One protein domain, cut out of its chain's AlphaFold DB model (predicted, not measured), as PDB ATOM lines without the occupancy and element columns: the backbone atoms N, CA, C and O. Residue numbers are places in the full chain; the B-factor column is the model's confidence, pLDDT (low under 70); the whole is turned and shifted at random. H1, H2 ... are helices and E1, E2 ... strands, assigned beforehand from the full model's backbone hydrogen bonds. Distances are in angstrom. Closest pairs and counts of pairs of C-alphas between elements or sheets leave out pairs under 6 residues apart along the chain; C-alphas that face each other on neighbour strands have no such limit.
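Overview. This is residues 91 to 214 of the 221 residues of an uncharacterized protein of Tautonia sociabilis (UniProt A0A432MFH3). One strongly twisted sheet of six strands runs through the domain as a wall, with helices on one face: H1 at the end made by E1 and E2, H5 at the end made by E4 and E5, and H4 between these two helices. Short H2 sits near H1 and H4, H3 follows E5 at the edge, and residues 195 to 208 make a long loop from H5 round the E5 side of the sheet to E6. The printed part has 124 residues with five named helices and six named strands, in the order H1 E1 E2 E3 H2 E4 E5 H3 H4 H5 E6, and its class is mixed, helices and strands. The sheet, mixed in its directions, has the order E1 E2 E3 E6 E4 E5; with H1, H4 and H5 it makes two layers, helices on one face of a sheet. The whole is compact and rounded, with a radius of gyration of the C-alphas of 13.8 A and spans of 40 by 31 by 28 A.

Arrangement. Begin with H1, residues 91 to 99: it is on the sheet at a height of 8.4 A, over E2, residues 120 to 126, and runs along the strands, at 10 degrees to E2 on the local plane. Its closest C-alphas to E1, residues 104 to 111, are those of Ala 99 and Thr 105, 5.5 A apart. E1 and E2 are a hairpin, antiparallel at 161 degrees; look there for N 105 and O 125, within hydrogen-bond range at 2.8 A. E2 and E3, residues 132 to 136, are the next hairpin, antiparallel at 152 degrees, with N 122 and O 134 at 2.9 A. E1, E2 and E3 form a meander, each strand the antiparallel neighbour of the one before. H2, residues 142 to 146, is close to H1 but not clearly touching; their closest C-alphas, of Leu 94 and Ser 143, are 7.3 A apart. Next come E4, residues 151 to 155, and E5, residues 162 to 165, a hairpin at 171 degrees, with N 154 and O 162 at 2.8 A. H3, residues 166 to 171, only grazes the sheet. H4, residues 179 to 184, stands at the sheet's level, its height 0.6 A; it only just touches H2, with 3 pairs of C-alphas within 8 A, the closest those of Phe 146 and Leu 179, 5.1 A. H5, residues 186 to 194, has a height of 7.7 A over the sheet and runs across the strands, at 73 degrees to E4 on the local plane. E6, residues 209 to 213, is antiparallel to E3 at 139 degrees, with N 133 and O 213 at 2.8 A, and parallel to E4 at 23 degrees, with N 155 and O 212 at 2.8 A. In H1, H3, H4 and H5 every O i to N i+4 pair is within hydrogen-bond range; in H2 it is 0 of 1, beside 1 of 2 O i to N i+3 pairs.

Along the chain. Find C-alpha 91 at (152.236, 116.620, 159.744); from there H1 runs 12.5 A to C-alpha 99. E1 covers 19.5 A and bends by 66 degrees at residue 107; E2 covers 18.8 A and E3 13.3 A. Past H2, find C-alpha 151 at (170.525, 115.114, 171.836), where E4 begins its 13.0 A. After E5, H3 and H4, H5 covers 12.4 A. E6 covers 12.7 A and ends at C-alpha 213, (157.544, 117.453, 177.680).

Size, cuts and confidence. The two C-alphas farthest apart are those of Leu 115 and Gly 173, 42.7 A. The printed part has no cut, and its one long link is H5 to E6, with 14 residues. The mean pLDDT of the printed part is 85.4; look for values under 70 at residues 113 to 118, 139 to 140 and 195 to 206.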
ATOM      1  N   TYR A  91     152.805 116.847 158.413       86.81
ATOM      2  CA  TYR A  91     152.236 116.620 159.744       86.81
ATOM      3  C   TYR A  91     151.560 115.246 159.853       86.81
ATOM      4  O   TYR A  91     151.868 114.445 160.741       86.81
ATOM      5  N   HIS A  92     150.691 114.899 158.902       88.06
ATOM      6  CA  HIS A  92     150.036 113.593 158.901       88.06
ATOM      7  C   HIS A  92     151.005 112.437 158.616       88.06
ATOM      8  O   HIS A  92     150.839 111.340 159.159       88.06
ATOM      9  N   ALA A  93     152.018 112.645 157.769       90.44
ATOM     10  CA  ALA A  93     153.064 111.652 157.535       90.44
ATOM     11  C   ALA A  93     153.909 111.413 158.791       90.44
ATOM     12  O   ALA A  93     154.229 110.263 159.096       90.44
ATOM     13  N   LEU A  94     154.218 112.473 159.535       91.62
ATOM     14  CA  LEU A  94     154.918 112.421 160.810       91.62
ATOM     15  C   LEU A  94     154.113 111.640 161.855       91.62
ATOM     16  O   LEU A  94     154.643 110.699 162.445       91.62
ATOM     17  N   GLY A  95     152.822 111.949 162.002       93.94
ATOM     18  CA  GLY A  95     151.921 111.224 162.900       93.94
ATOM     19  C   GLY A  95     151.833 109.726 162.582       93.94
ATOM     20  O   GLY A  95     151.959 108.901 163.485       93.94
ATOM     21  N   ARG A  96     151.702 109.353 161.298       95.12
ATOM     22  CA  ARG A  96     151.737 107.937 160.873       95.12
ATOM     23  C   ARG A  96     153.061 107.273 161.228       95.12
ATOM     24  O   ARG A  96     153.075 106.201 161.816       95.12
ATOM     25  N   ARG A  97     154.174 107.943 160.933       95.62
ATOM     26  CA  ARG A  97     155.510 107.407 161.194       95.62
ATOM     27  C   ARG A  97     155.776 107.184 162.682       95.62
ATOM     28  O   ARG A  97     156.481 106.241 163.017       95.62
ATOM     29  N   LEU A  98     155.230 108.030 163.558       96.50
ATOM     30  CA  LEU A  98     155.265 107.827 165.009       96.50
ATOM     31  C   LEU A  98     154.398 106.638 165.435       96.50
ATOM     32  O   LEU A  98     154.849 105.824 166.234       96.50
ATOM     33  N   ALA A  99     153.186 106.519 164.889       95.69
ATOM     34  CA  ALA A  99     152.273 105.414 165.182       95.69
ATOM     35  C   ALA A  99     152.789 104.047 164.694       95.69
ATOM     36  O   ALA A  99     152.458 103.023 165.285       95.69
ATOM     37  N   ASP A 100     153.626 104.027 163.654       97.12
ATOM     38  CA  ASP A 100     154.255 102.809 163.132       97.12
ATOM     39  C   ASP A 100     155.425 102.307 164.006       97.12
ATOM     40  O   ASP A 100     155.953 101.215 163.775       97.12
ATOM     41  N   LEU A 101     155.869 103.084 165.005       97.31
ATOM     42  CA  LEU A 101     156.951 102.667 165.896       97.31
ATOM     43  C   LEU A 101     156.469 101.613 166.913       97.31
ATOM     44  O   LEU A 101     155.402 101.768 167.513       97.31
ATOM     45  N   PRO A 102     157.266 100.560 167.185       95.81
ATOM     46  CA  PRO A 102     156.883  99.517 168.132       95.81
ATOM     47  C   PRO A 102     156.578 100.063 169.529       95.81
ATOM     48  O   PRO A 102     157.407 100.731 170.145       95.81
ATOM     49  N   GLY A 103     155.398  99.727 170.050       94.81
ATOM     50  CA  GLY A 103     154.980 100.117 171.396       94.81
ATOM     51  C   GLY A 103     154.628 101.597 171.552       94.81
ATOM     52  O   GLY A 103     154.455 102.034 172.684       94.81
ATOM     53  N   VAL A 104     154.517 102.358 170.460       97.25
ATOM     54  CA  VAL A 104     154.095 103.765 170.477       97.25
ATOM     55  C   VAL A 104     152.629 103.863 170.060       97.25
ATOM     56  O   VAL A 104     152.191 103.240 169.101       97.25
ATOM     57  N   THR A 105     151.848 104.658 170.784       96.88
ATOM     58  CA  THR A 105     150.481 105.042 170.417       96.88
ATOM     59  C   THR A 105     150.365 106.557 170.484       96.88
ATOM     60  O   THR A 105     150.675 107.162 171.508       96.88
ATOM     61  N   VAL A 106     149.908 107.181 169.400       96.62
ATOM     62  CA  VAL A 106     149.588 108.614 169.388       96.62
ATOM     63  C   VAL A 106     148.233 108.798 170.069       96.62
ATOM     64  O   VAL A 106     147.230 108.284 169.581       96.62
ATOM     65  N   VAL A 107     148.207 109.498 171.204       95.94
ATOM     66  CA  VAL A 107     146.983 109.691 172.008       95.94
ATOM     67  C   VAL A 107     146.367 111.074 171.842       95.94
ATOM     68  O   VAL A 107     145.165 111.230 172.028       95.94
ATOM     69  N   ASP A 108     147.180 112.067 171.490       94.62
ATOM     70  CA  ASP A 108     146.737 113.430 171.211       94.62
ATOM     71  C   ASP A 108     147.743 114.109 170.278       94.62
ATOM     72  O   ASP A 108     148.893 113.675 170.156       94.62
ATOM     73  N   SER A 109     147.324 115.177 169.617       93.00
ATOM     74  CA  SER A 109     148.161 115.914 168.680       93.00
ATOM     75  C   SER A 109     147.718 117.362 168.590       93.00
ATOM     76  O   SER A 109     146.521 117.650 168.613       93.00
ATOM     77  N   TRP A 110     148.675 118.263 168.437       89.25
ATOM     78  CA  TRP A 110     148.420 119.684 168.293       89.25
ATOM     79  C   TRP A 110     149.263 120.242 167.145       89.25
ATOM     80  O   TRP A 110     150.349 119.741 166.853       89.25
ATOM     81  N   ALA A 111     148.758 121.276 166.488       86.50
ATOM     82  CA  ALA A 111     149.477 122.005 165.455       86.50
ATOM     83  C   ALA A 111     149.040 123.472 165.491       86.50
ATOM     84  O   ALA A 111     147.875 123.758 165.788       86.50
ATOM     85  N   HIS A 112     149.955 124.397 165.208       77.31
ATOM     86  CA  HIS A 112     149.586 125.786 164.944       77.31
ATOM     87  C   HIS A 112     148.692 125.867 163.698       77.31
ATOM     88  O   HIS A 112     148.979 125.241 162.689       77.31
ATOM     89  N   GLU A 113     147.585 126.616 163.752       66.06
ATOM     90  CA  GLU A 113     146.627 126.739 162.632       66.06
ATOM     91  C   GLU A 113     146.962 127.890 161.651       66.06
ATOM     92  O   GLU A 113     146.075 128.424 160.975       66.06
ATOM     93  N   ASP A 114     148.215 128.338 161.590       60.19
ATOM     94  CA  ASP A 114     148.668 129.353 160.634       60.19
ATOM     95  C   ASP A 114     149.003 128.761 159.253       60.19
ATOM     96  O   ASP A 114     149.044 127.551 159.032       60.19
ATOM     97  N   LEU A 115     149.160 129.650 158.261       50.75
ATOM     98  CA  LEU A 115     149.322 129.309 156.837       50.75
ATOM     99  C   LEU A 115     150.539 128.413 156.542       50.75
ATOM    100  O   LEU A 115     150.619 127.835 155.458       50.75
ATOM    101  N   THR A 116     151.474 128.316 157.479       54.62
ATOM    102  CA  THR A 116     152.742 127.606 157.354       54.62
ATOM    103  C   THR A 116     153.025 126.881 158.665       54.62
ATOM    104  O   THR A 116     153.977 127.288 159.300       54.62
ATOM    105  N   LEU A 117     152.182 125.903 159.075       57.38
ATOM    106  CA  LEU A 117     152.288 125.139 160.347       57.38
ATOM    107  C   LEU A 117     153.657 125.332 161.016       57.38
ATOM    108  O   LEU A 117     154.612 124.648 160.644       57.38
ATOM    109  N   GLU A 118     153.752 126.319 161.907       68.62
ATOM    110  CA  GLU A 118     155.062 126.744 162.410       68.62
ATOM    111  C   GLU A 118     155.579 125.667 163.367       68.62
ATOM    112  O   GLU A 118     156.583 125.010 163.104       68.62
ATOM    113  N   ASP A 119     154.783 125.358 164.392       81.88
ATOM    114  CA  ASP A 119     155.083 124.293 165.338       81.88
ATOM    115  C   ASP A 119     153.949 123.258 165.393       81.88
ATOM    116  O   ASP A 119     152.758 123.561 165.238       81.88
ATOM    117  N   CYS A 120     154.316 122.007 165.655       88.31
ATOM    118  CA  CYS A 120     153.367 120.938 165.936       88.31
ATOM    119  C   CYS A 120     153.917 119.969 166.979       88.31
ATOM    120  O   CYS A 120     155.107 119.953 167.283       88.31
ATOM    121  N   GLY A 121     153.061 119.119 167.532       91.44
ATOM    122  CA  GLY A 121     153.516 118.100 168.460       91.44
ATOM    123  C   GLY A 121     152.522 116.974 168.660       91.44
ATOM    124  O   GLY A 121     151.327 117.082 168.378       91.44
ATOM    125  N   PHE A 122     153.046 115.868 169.171       95.00
ATOM    126  CA  PHE A 122     152.297 114.639 169.386       95.00
ATOM    127  C   PHE A 122     152.475 114.188 170.824       95.00
ATOM    128  O   PHE A 122     153.597 114.077 171.318       95.00
ATOM    129  N   THR A 123     151.362 113.905 171.490       96.12
ATOM    130  CA  THR A 123     151.381 113.203 172.766       96.12
ATOM    131  C   THR A 123     151.375 111.708 172.486       96.12
ATOM    132  O   THR A 123     150.498 111.188 171.792       96.12
ATOM    133  N   LEU A 124     152.375 111.023 173.022       96.25
ATOM    134  CA  LEU A 124     152.671 109.624 172.781       96.25
ATOM    135  C   LEU A 124     152.534 108.844 174.086       96.25
ATOM    136  O   LEU A 124     153.152 109.185 175.094       96.25
ATOM    137  N   GLN A 125     151.766 107.765 174.039       95.25
ATOM    138  CA  GLN A 125     151.831 106.688 175.015       95.25
ATOM    139  C   GLN A 125     152.853 105.670 174.505       95.25
ATOM    140  O   GLN A 125     152.678 105.116 173.419       95.25
ATOM    141  N   VAL A 126     153.927 105.436 175.258       95.06
ATOM    142  CA  VAL A 126     154.987 104.496 174.864       95.06
ATOM    143  C   VAL A 126     155.042 103.356 175.868       95.06
ATOM    144  O   VAL A 126     155.544 103.534 176.976       95.06
ATOM    145  N   ARG A 127     154.547 102.176 175.480       93.44
ATOM    146  CA  ARG A 127     154.386 101.015 176.374       93.44
ATOM    147  C   ARG A 127     153.700 101.450 177.680       93.44
ATOM    148  O   ARG A 127     152.659 102.104 177.617       93.44
ATOM    149  N   ASP A 128     154.306 101.144 178.824       89.19
ATOM    150  CA  ASP A 128     153.803 101.462 180.163       89.19
ATOM    151  C   ASP A 128     154.382 102.772 180.738       89.19
ATOM    152  O   ASP A 128     154.140 103.103 181.898       89.19
ATOM    153  N   CYS A 129     155.144 103.542 179.949       88.31
ATOM    154  CA  CYS A 129     155.655 104.841 180.389       88.31
ATOM    155  C   CYS A 129     154.514 105.865 180.531       88.31
ATOM    156  O   CYS A 129     153.517 105.782 179.812       88.31
ATOM    157  N   PRO A 130     154.660 106.893 181.382       86.81
ATOM    158  CA  PRO A 130     153.759 108.040 181.364       86.81
ATOM    159  C   PRO A 130     153.687 108.682 179.966       86.81
ATOM    160  O   PRO A 130     154.699 108.677 179.255       86.81
ATOM    161  N   PRO A 131     152.534 109.253 179.563       92.06
ATOM    162  CA  PRO A 131     152.426 109.971 178.301       92.06
ATOM    163  C   PRO A 131     153.487 111.065 178.189       92.06
ATOM    164  O   PRO A 131     153.667 111.860 179.111       92.06
ATOM    165  N   VAL A 132     154.155 111.138 177.041       92.62
ATOM    166  CA  VAL A 132     155.153 112.172 176.746       92.62
ATOM    167  C   VAL A 132     154.755 112.941 175.505       92.62
ATOM    168  O   VAL A 132     154.231 112.371 174.552       92.62
ATOM    169  N   ARG A 133     155.013 114.243 175.492       94.00
ATOM    170  CA  ARG A 133     154.839 115.067 174.301       94.00
ATOM    171  C   ARG A 133     156.170 115.253 173.593       94.00
ATOM    172  O   ARG A 133     157.154 115.603 174.239       94.00
ATOM    173  N   VAL A 134     156.163 115.036 172.282       93.62
ATOM    174  CA  VAL A 134     157.265 115.373 171.378       93.62
ATOM    175  C   VAL A 134     156.842 116.571 170.542       93.62
ATOM    176  O   VAL A 134     155.845 116.482 169.822       93.62
ATOM    177  N   ASP A 135     157.592 117.664 170.647       89.44
ATOM    178  CA  ASP A 135     157.329 118.906 169.917       89.44
ATOM    179  C   ASP A 135     158.326 119.086 168.756       89.44
ATOM    180  O   ASP A 135     159.517 118.770 168.863       89.44
ATOM    181  N   PHE A 136     157.816 119.597 167.640       86.62
ATOM    182  CA  PHE A 136     158.517 119.889 166.396       86.62
ATOM    183  C   PHE A 136     158.338 121.374 166.087       86.62
ATOM    184  O   PHE A 136     157.209 121.858 166.044       86.62
ATOM    185  N   PHE A 137     159.452 122.075 165.886       81.56
ATOM    186  CA  PHE A 137     159.471 123.531 165.749       81.56
ATOM    187  C   PHE A 137     159.723 123.978 164.305       81.56
ATOM    188  O   PHE A 137     160.307 123.217 163.517       81.56
ATOM    189  N   ASP A 138     159.333 125.210 163.986       72.25
ATOM    190  CA  ASP A 138     159.522 125.818 162.666       72.25
ATOM    191  C   ASP A 138     161.007 125.904 162.283       72.25
ATOM    192  O   ASP A 138     161.913 125.956 163.120       72.25
ATOM    193  N   GLY A 139     161.282 125.891 160.981       68.50
ATOM    194  CA  GLY A 139     162.630 125.976 160.425       68.50
ATOM    195  C   GLY A 139     163.455 124.694 160.576       68.50
ATOM    196  O   GLY A 139     164.595 124.644 160.103       68.50
ATOM    197  N   HIS A 140     162.898 123.638 161.179       69.19
ATOM    198  CA  HIS A 140     163.552 122.341 161.320       69.19
ATOM    199  C   HIS A 140     163.009 121.304 160.330       69.19
ATOM    200  O   HIS A 140     161.811 121.156 160.129       69.19
ATOM    201  N   ASP A 141     163.904 120.490 159.764       77.44
ATOM    202  CA  ASP A 141     163.508 119.270 159.056       77.44
ATOM    203  C   ASP A 141     162.963 118.245 160.066       77.44
ATOM    204  O   ASP A 141     163.733 117.490 160.674       77.44
ATOM    205  N   TRP A 142     161.636 118.212 160.237       83.31
ATOM    206  CA  TRP A 142     160.944 117.305 161.162       83.31
ATOM    207  C   TRP A 142     161.275 115.833 160.879       83.31
ATOM    208  O   TRP A 142     161.463 115.027 161.792       83.31
ATOM    209  N   SER A 143     161.443 115.475 159.601       85.19
ATOM    210  CA  SER A 143     161.821 114.117 159.192       85.19
ATOM    211  C   SER A 143     163.261 113.759 159.581       85.19
ATOM    212  O   SER A 143     163.595 112.577 159.724       85.19
ATOM    213  N   GLY A 144     164.111 114.776 159.743       87.00
ATOM    214  CA  GLY A 144     165.525 114.662 160.071       87.00
ATOM    215  C   GLY A 144     165.770 114.017 161.428       87.00
ATOM    216  O   GLY A 144     166.720 113.244 161.551       87.00
ATOM    217  N   GLN A 145     164.871 114.227 162.397       90.06
ATOM    218  CA  GLN A 145     164.977 113.642 163.738       90.06
ATOM    219  C   GLN A 145     164.909 112.104 163.732       90.06
ATOM    220  O   GLN A 145     165.463 111.450 164.611       90.06
ATOM    221  N   PHE A 146     164.302 111.491 162.709       93.00
ATOM    222  CA  PHE A 146     164.307 110.031 162.540       93.00
ATOM    223  C   PHE A 146     165.613 109.492 161.946       93.00
ATOM    224  O   PHE A 146     165.830 108.283 161.956       93.00
ATOM    225  N   ARG A 147     166.466 110.357 161.385       93.88
ATOM    226  CA  ARG A 147     167.766 109.967 160.820       93.88
ATOM    227  C   ARG A 147     168.886 110.194 161.821       93.88
ATOM    228  O   ARG A 147     169.698 109.298 162.025       93.88
ATOM    229  N   SER A 148     168.920 111.381 162.420       94.50
ATOM    230  CA  SER A 148     169.916 111.735 163.424       94.50
ATOM    231  C   SER A 148     169.398 112.807 164.378       94.50
ATOM    232  O   SER A 148     168.635 113.687 163.970       94.50
ATOM    233  N   ILE A 149     169.871 112.769 165.619       94.31
ATOM    234  CA  ILE A 149     169.676 113.827 166.613       94.31
ATOM    235  C   ILE A 149     171.014 114.155 167.281       94.31
ATOM    236  O   ILE A 149     171.888 113.295 167.361       94.31
ATOM    237  N   ASP A 150     171.148 115.384 167.765       92.00
ATOM    238  CA  ASP A 150     172.312 115.847 168.531       92.00
ATOM    239  C   ASP A 150     172.118 115.610 170.038       92.00
ATOM    240  O   ASP A 150     173.076 115.488 170.802       92.00
ATOM    241  N   GLY A 151     170.863 115.480 170.472       91.81
ATOM    242  CA  GLY A 151     170.525 115.114 171.836       91.81
ATOM    243  C   GLY A 151     169.037 115.220 172.133       91.81
ATOM    244  O   GLY A 151     168.202 115.452 171.253       91.81
ATOM    245  N   VAL A 152     168.725 115.052 173.410       92.44
ATOM    246  CA  VAL A 152     167.369 115.109 173.953       92.44
ATOM    247  C   VAL A 152     167.283 116.237 174.970       92.44
ATOM    248  O   VAL A 152     168.178 116.419 175.793       92.44
ATOM    249  N   VAL A 153     166.203 117.004 174.913       90.62
ATOM    250  CA  VAL A 153     165.839 117.991 175.923       90.62
ATOM    251  C   VAL A 153     164.652 117.443 176.696       90.62
ATOM    252  O   VAL A 153     163.605 117.184 176.112       90.62
ATOM    253  N   VAL A 154     164.800 117.279 178.005       89.88
ATOM    254  CA  VAL A 154     163.705 116.893 178.897       89.88
ATOM    255  C   VAL A 154     163.206 118.143 179.610       89.88
ATOM    256  O   VAL A 154     163.911 118.739 180.427       89.88
ATOM    257  N   ARG A 155     161.975 118.540 179.293       86.31
ATOM    258  CA  ARG A 155     161.312 119.713 179.852       86.31
ATOM    259  C   ARG A 155     160.369 119.295 180.972       86.31
ATOM    260  O   ARG A 155     159.302 118.725 180.741       86.31
ATOM    261  N   LYS A 156     160.755 119.619 182.207       79.69
ATOM    262  CA  LYS A 156     159.922 119.431 183.402       79.69
ATOM    263  C   LYS A 156     159.332 120.768 183.843       79.69
ATOM    264  O   LYS A 156     160.001 121.800 183.830       79.69
ATOM    265  N   ARG A 157     158.067 120.761 184.266       74.19
ATOM    266  CA  ARG A 157     157.385 121.963 184.761       74.19
ATOM    267  C   ARG A 157     158.160 122.565 185.940       74.19
ATOM    268  O   ARG A 157     158.511 121.850 186.876       74.19
ATOM    269  N   ASN A 158     158.390 123.878 185.908       74.19
ATOM    270  CA  ASN A 158     159.107 124.635 186.946       74.19
ATOM    271  C   ASN A 158     160.551 124.164 187.216       74.19
ATOM    272  O   ASN A 158     161.091 124.435 188.288       74.19
ATOM    273  N   ARG A 159     161.181 123.464 186.268       74.56
ATOM    274  CA  ARG A 159     162.607 123.134 186.313       74.56
ATOM    275  C   ARG A 159     163.291 123.638 185.044       74.56
ATOM    276  O   ARG A 159     162.626 123.757 184.016       74.56
ATOM    277  N   PRO A 160     164.594 123.950 185.106       78.00
ATOM    278  CA  PRO A 160     165.365 124.211 183.900       78.00
ATOM    279  C   PRO A 160     165.329 122.996 182.968       78.00
ATOM    280  O   PRO A 160     165.295 121.850 183.428       78.00
ATOM    281  N   ASP A 161     165.348 123.268 181.664       84.94
ATOM    282  CA  ASP A 161     165.447 122.247 180.625       84.94
ATOM    283  C   ASP A 161     166.704 121.394 180.864       84.94
ATOM    284  O   ASP A 161     167.822 121.907 180.967       84.94
ATOM    285  N   LEU A 162     166.534 120.077 180.945       87.12
ATOM    286  CA  LEU A 162     167.662 119.162 181.043       87.12
ATOM    287  C   LEU A 162     168.103 118.768 179.639       87.12
ATOM    288  O   LEU A 162     167.352 118.127 178.904       87.12
ATOM    289  N   ARG A 163     169.337 119.116 179.278       88.31
ATOM    290  CA  ARG A 163     169.926 118.756 177.989       88.31
ATOM    291  C   ARG A 163     170.797 117.515 178.134       88.31
ATOM    292  O   ARG A 163     171.701 117.479 178.963       88.31
ATOM    293  N   LEU A 164     170.532 116.527 177.291       89.81
ATOM    294  CA  LEU A 164     171.215 115.242 177.242       89.81
ATOM    295  C   LEU A 164     171.788 115.042 175.829       89.81
ATOM    296  O   LEU A 164     171.087 114.519 174.958       89.81
ATOM    297  N   PRO A 165     173.025 115.504 175.562       91.75
ATOM    298  CA  PRO A 165     173.723 115.221 174.308       91.75
ATOM    299  C   PRO A 165     173.821 113.714 174.047       91.75
ATOM    300  O   PRO A 165     173.956 112.924 174.987       91.75
ATOM    301  N   VAL A 166     173.802 113.302 172.777       93.12
ATOM    302  CA  VAL A 166     173.933 111.873 172.420       93.12
ATOM    303  C   VAL A 166     175.239 111.252 172.920       93.12
ATOM    304  O   VAL A 166     175.231 110.092 173.326       93.12
ATOM    305  N   ASP A 167     176.328 112.021 172.963       91.12
ATOM    306  CA  ASP A 167     177.627 111.556 173.464       91.12
ATOM    307  C   ASP A 167     177.587 111.275 174.973       91.12
ATOM    308  O   ASP A 167     178.081 110.240 175.430       91.12
ATOM    309  N   ASP A 168     176.920 112.136 175.746       90.75
ATOM    310  CA  ASP A 168     176.735 111.952 177.189       90.75
ATOM    311  C   ASP A 168     175.840 110.744 177.482       90.75
ATOM    312  O   ASP A 168     176.105 109.966 178.402       90.75
ATOM    313  N   LEU A 169     174.782 110.565 176.689       91.38
ATOM    314  CA  LEU A 169     173.902 109.402 176.773       91.38
ATOM    315  C   LEU A 169     174.669 108.117 176.432       91.38
ATOM    316  O   LEU A 169     174.606 107.144 177.185       91.38
ATOM    317  N   ALA A 170     175.469 108.122 175.365       92.75
ATOM    318  CA  ALA A 170     176.309 106.991 174.985       92.75
ATOM    319  C   ALA A 170     177.334 106.636 176.075       92.75
ATOM    320  O   ALA A 170     177.469 105.459 176.418       92.75
ATOM    321  N   ALA A 171     177.990 107.632 176.682       89.94
ATOM    322  CA  ALA A 171     178.922 107.436 177.794       89.94
ATOM    323  C   ALA A 171     178.258 106.802 179.033       89.94
ATOM    324  O   ALA A 171     178.915 106.111 179.810       89.94
ATOM    325  N   ARG A 172     176.940 106.986 179.194       88.12
ATOM    326  CA  ARG A 172     176.113 106.371 180.248       88.12
ATOM    327  C   ARG A 172     175.541 105.000 179.864       88.12
ATOM    328  O   ARG A 172     174.679 104.484 180.567       88.12
ATOM    329  N   GLY A 173     175.975 104.404 178.751       93.06
ATOM    330  CA  GLY A 173     175.425 103.136 178.255       93.06
ATOM    331  C   GLY A 173     174.045 103.278 177.605       93.06
ATOM    332  O   GLY A 173     173.352 102.284 177.364       93.06
ATOM    333  N   LEU A 174     173.639 104.508 177.277       92.75
ATOM    334  CA  LEU A 174     172.398 104.827 176.586       92.75
ATOM    335  C   LEU A 174     172.661 105.312 175.145       92.75
ATOM    336  O   LEU A 174     172.351 106.456 174.830       92.75
ATOM    337  N   PRO A 175     173.198 104.479 174.221       94.00
ATOM    338  CA  PRO A 175     173.354 104.915 172.834       94.00
ATOM    339  C   PRO A 175     171.995 105.256 172.203       94.00
ATOM    340  O   PRO A 175     171.107 104.405 172.110       94.00
ATOM    341  N   ILE A 176     171.848 106.506 171.769       95.25
ATOM    342  CA  ILE A 176     170.669 107.041 171.089       95.25
ATOM    343  C   ILE A 176     171.163 107.803 169.866       95.25
ATOM    344  O   ILE A 176     172.044 108.649 169.982       95.25
ATOM    345  N   ARG A 177     170.611 107.498 168.687       96.00
ATOM    346  CA  ARG A 177     171.018 108.152 167.431       96.00
ATOM    347  C   ARG A 177     169.910 108.974 166.804       96.00
ATOM    348  O   ARG A 177     170.202 109.862 166.015       96.00
ATOM    349  N   ASN A 178     168.653 108.662 167.093       95.88
ATOM    350  CA  ASN A 178     167.493 109.273 166.455       95.88
ATOM    351  C   ASN A 178     166.254 109.191 167.363       95.88
ATOM    352  O   ASN A 178     166.284 108.556 168.415       95.88
ATOM    353  N   LEU A 179     165.151 109.803 166.932       95.88
ATOM    354  CA  LEU A 179     163.877 109.811 167.655       95.88
ATOM    355  C   LEU A 179     163.312 108.406 167.925       95.88
ATOM    356  O   LEU A 179     162.729 108.178 168.981       95.88
ATOM    357  N   ALA A 180     163.496 107.445 167.016       96.69
ATOM    358  CA  ALA A 180     163.029 106.080 167.254       96.69
ATOM    359  C   ALA A 180     163.799 105.424 168.414       96.69
ATOM    360  O   ALA A 180     163.178 104.798 169.269       96.69
ATOM    361  N   ASP A 181     165.118 105.637 168.493       97.00
ATOM    362  CA  ASP A 181     165.941 105.179 169.618       97.00
ATOM    363  C   ASP A 181     165.512 105.856 170.937       97.00
ATOM    364  O   ASP A 181     165.457 105.189 171.970       97.00
ATOM    365  N   VAL A 182     165.159 107.152 170.908       96.12
ATOM    366  CA  VAL A 182     164.629 107.879 172.081       96.12
ATOM    367  C   VAL A 182     163.372 107.199 172.615       96.12
ATOM    368  O   VAL A 182     163.297 106.882 173.799       96.12
ATOM    369  N   LEU A 183     162.392 106.938 171.747       96.50
ATOM    370  CA  LEU A 183     161.117 106.344 172.157       96.50
ATOM    371  C   LEU A 183     161.281 104.871 172.567       96.50
ATOM    372  O   LEU A 183     160.729 104.436 173.578       96.50
ATOM    373  N   ALA A 184     162.117 104.107 171.860       95.62
ATOM    374  CA  ALA A 184     162.428 102.721 172.214       95.62
ATOM    375  C   ALA A 184     163.099 102.587 173.592       95.62
ATOM    376  O   ALA A 184     163.043 101.517 174.207       95.62
ATOM    377  N   ARG A 185     163.711 103.659 174.101       95.00
ATOM    378  CA  ARG A 185     164.468 103.679 175.363       95.00
ATOM    379  C   ARG A 185     163.983 104.750 176.327       95.00
ATOM    380  O   ARG A 185     164.736 105.214 177.178       95.00
ATOM    381  N   LEU A 186     162.718 105.136 176.184       93.94
ATOM    382  CA  LEU A 186     162.139 106.247 176.920       93.94
ATOM    383  C   LEU A 186     162.240 106.060 178.440       93.94
ATOM    384  O   LEU A 186     162.616 106.996 179.131       93.94
ATOM    385  N   GLU A 187     161.965 104.859 178.950       91.62
ATOM    386  CA  GLU A 187     162.053 104.550 180.384       91.62
ATOM    387  C   GLU A 187     163.472 104.754 180.936       91.62
ATOM    388  O   GLU A 187     163.659 105.511 181.888       91.62
ATOM    389  N   ASP A 188     164.479 104.163 180.281       92.06
ATOM    390  CA  ASP A 188     165.890 104.331 180.645       92.06
ATOM    391  C   ASP A 188     166.313 105.809 180.601       92.06
ATOM    392  O   ASP A 188     167.061 106.285 181.457       92.06
ATOM    393  N   LEU A 189     165.841 106.544 179.587       91.69
ATOM    394  CA  LEU A 189     166.161 107.954 179.398       91.69
ATOM    395  C   LEU A 189     165.534 108.834 180.480       91.69
ATOM    396  O   LEU A 189     166.214 109.719 180.996       91.69
ATOM    397  N   LEU A 190     164.266 108.605 180.830       87.88
ATOM    398  CA  LEU A 190     163.593 109.341 181.901       87.88
ATOM    399  C   LEU A 190     164.254 109.047 183.256       87.88
ATOM    400  O   LEU A 190     164.581 109.983 183.981       87.88
ATOM    401  N   GLY A 191     164.597 107.785 183.535       85.88
ATOM    402  CA  GLY A 191     165.357 107.430 184.738       85.88
ATOM    403  C   GLY A 191     166.750 108.075 184.785       85.88
ATOM    404  O   GLY A 191     167.191 108.554 185.830       85.88
ATOM    405  N   ALA A 192     167.450 108.162 183.649       83.00
ATOM    406  CA  ALA A 192     168.727 108.874 183.565       83.00
ATOM    407  C   ALA A 192     168.579 110.397 183.715       83.00
ATOM    408  O   ALA A 192     169.501 111.052 184.211       83.00
ATOM    409  N   ALA A 193     167.441 110.953 183.291       82.00
ATOM    410  CA  ALA A 193     167.117 112.365 183.429       82.00
ATOM    411  C   ALA A 193     166.866 112.758 184.891       82.00
ATOM    412  O   ALA A 193     167.286 113.835 185.309       82.00
ATOM    413  N   ASP A 194     166.262 111.878 185.690       78.69
ATOM    414  CA  ASP A 194     166.050 112.114 187.124       78.69
ATOM    415  C   ASP A 194     167.325 112.189 187.940       78.69
ATOM    416  O   ASP A 194     167.426 112.961 188.895       78.69
ATOM    417  N   LEU A 195     168.309 111.386 187.550       69.25
ATOM    418  CA  LEU A 195     169.609 111.341 188.204       69.25
ATOM    419  C   LEU A 195     170.534 112.474 187.741       69.25
ATOM    420  O   LEU A 195     171.580 112.701 188.350       69.25
ATOM    421  N   ALA A 196     170.188 113.172 186.659       68.94
ATOM    422  CA  ALA A 196     171.013 114.223 186.093       68.94
ATOM    423  C   ALA A 196     170.688 115.594 186.703       68.94
ATOM    424  O   ALA A 196     169.550 116.057 186.714       68.94
ATOM    425  N   SER A 197     171.727 116.298 187.147       62.50
ATOM    426  CA  SER A 197     171.637 117.721 187.477       62.50
ATOM    427  C   SER A 197     171.511 118.550 186.193       62.50
ATOM    428  O   SER A 197     172.168 118.247 185.199       62.50
ATOM    429  N   SER A 198     170.697 119.609 186.206       60.03
ATOM    430  CA  SER A 198     170.497 120.481 185.039       60.03
ATOM    431  C   SER A 198     171.810 121.099 184.551       60.03
ATOM    432  O   SER A 198     172.530 121.707 185.346       60.03
ATOM    433  N   THR A 199     172.098 121.004 183.254       56.66
ATOM    434  CA  THR A 199     173.363 121.467 182.653       56.66
ATOM    435  C   THR A 199     173.249 122.729 181.785       56.66
ATOM    436  O   THR A 199     174.237 123.123 181.171       56.66
ATOM    437  N   GLY A 200     172.117 123.442 181.758       55.25
ATOM    438  CA  GLY A 200     172.058 124.753 181.094       55.25
ATOM    439  C   GLY A 200     170.662 125.362 180.979       55.25
ATOM    440  O   GLY A 200     169.662 124.674 181.157       55.25
ATOM    441  N   GLU A 201     170.597 126.661 180.676       49.12
ATOM    442  CA  GLU A 201     169.347 127.394 180.428       49.12
ATOM    443  C   GLU A 201     168.924 127.337 178.943       49.12
ATOM    444  O   GLU A 201     169.722 127.569 178.032       49.12
ATOM    445  N   GLY A 202     167.635 127.057 178.710       54.16
ATOM    446  CA  GLY A 202     166.923 127.191 177.428       54.16
ATOM    447  C   GLY A 202     167.031 125.996 176.469       54.16
ATOM    448  O   GLY A 202     167.809 125.077 176.722       54.16
ATOM    449  N   PRO A 203     166.300 125.999 175.340       53.84
ATOM    450  CA  PRO A 203     166.542 125.089 174.226       53.84
ATOM    451  C   PRO A 203     167.825 125.487 173.463       53.84
ATOM    452  O   PRO A 203     168.177 126.668 173.401       53.84
ATOM    453  N   PRO A 204     168.578 124.526 172.907       59.00
ATOM    454  CA  PRO A 204     169.743 124.818 172.075       59.00
ATOM    455  C   PRO A 204     169.334 125.611 170.824       59.00
ATOM    456  O   PRO A 204     168.410 125.229 170.119       59.00
ATOM    457  N   GLN A 205     170.041 126.714 170.548       58.78
ATOM    458  CA  GLN A 205     169.768 127.593 169.396       58.78
ATOM    459  C   GLN A 205     170.149 126.959 168.047       58.78
ATOM    460  O   GLN A 205     169.836 127.508 166.994       58.78
ATOM    461  N   SER A 206     170.848 125.821 168.062       68.50
ATOM    462  CA  SER A 206     171.244 125.082 166.868       68.50
ATOM    463  C   SER A 206     171.305 123.575 167.134       68.50
ATOM    464  O   SER A 206     171.577 123.123 168.250       68.50
ATOM    465  N   GLY A 207     171.044 122.797 166.082       76.38
ATOM    466  CA  GLY A 207     171.074 121.334 166.104       76.38
ATOM    467  C   GLY A 207     169.699 120.670 165.999       76.38
ATOM    468  O   GLY A 207     168.657 121.324 166.013       76.38
ATOM    469  N   ARG A 208     169.697 119.345 165.862       87.94
ATOM    470  CA  ARG A 208     168.517 118.476 165.818       87.94
ATOM    471  C   ARG A 208     168.266 117.896 167.202       87.94
ATOM    472  O   ARG A 208     168.766 116.824 167.528       87.94
ATOM    473  N   TRP A 209     167.487 118.601 168.005       89.75
ATOM    474  CA  TRP A 209     167.152 118.169 169.357       89.75
ATOM    475  C   TRP A 209     165.722 117.655 169.425       89.75
ATOM    476  O   TRP A 209     164.820 118.244 168.835       89.75
ATOM    477  N   VAL A 210     165.522 116.559 170.154       91.44
ATOM    478  CA  VAL A 210     164.183 116.054 170.481       91.44
ATOM    479  C   VAL A 210     163.770 116.654 171.812       91.44
ATOM    480  O   VAL A 210     164.473 116.469 172.803       91.44
ATOM    481  N   VAL A 211     162.642 117.359 171.848       91.19
ATOM    482  CA  VAL A 211     162.099 117.924 173.088       91.19
ATOM    483  C   VAL A 211     161.011 117.002 173.624       91.19
ATOM    484  O   VAL A 211     160.034 116.733 172.932       91.19
ATOM    485  N   LEU A 212     161.202 116.516 174.851       92.25
ATOM    486  CA  LEU A 212     160.252 115.701 175.599       92.25
ATOM    487  C   LEU A 212     159.623 116.544 176.707       92.25
ATOM    488  O   LEU A 212     160.332 117.030 177.590       92.25
ATOM    489  N   THR A 213     158.301 116.673 176.691       89.62
ATOM    490  CA  THR A 213     157.544 117.453 177.680       89.62
ATOM    491  C   THR A 213     156.500 116.574 178.373       89.62
ATOM    492  O   THR A 213     155.914 115.693 177.746       89.62
ATOM    493  N   ASP A 214     156.225 116.827 179.654       83.25
ATOM    494  CA  ASP A 214     155.042 116.276 180.330       83.25
ATOM    495  C   ASP A 214     153.758 116.973 179.832       83.25
ATOM    496  O   ASP A 214     153.578 118.166 180.105       83.25
TER     497      ASP A 214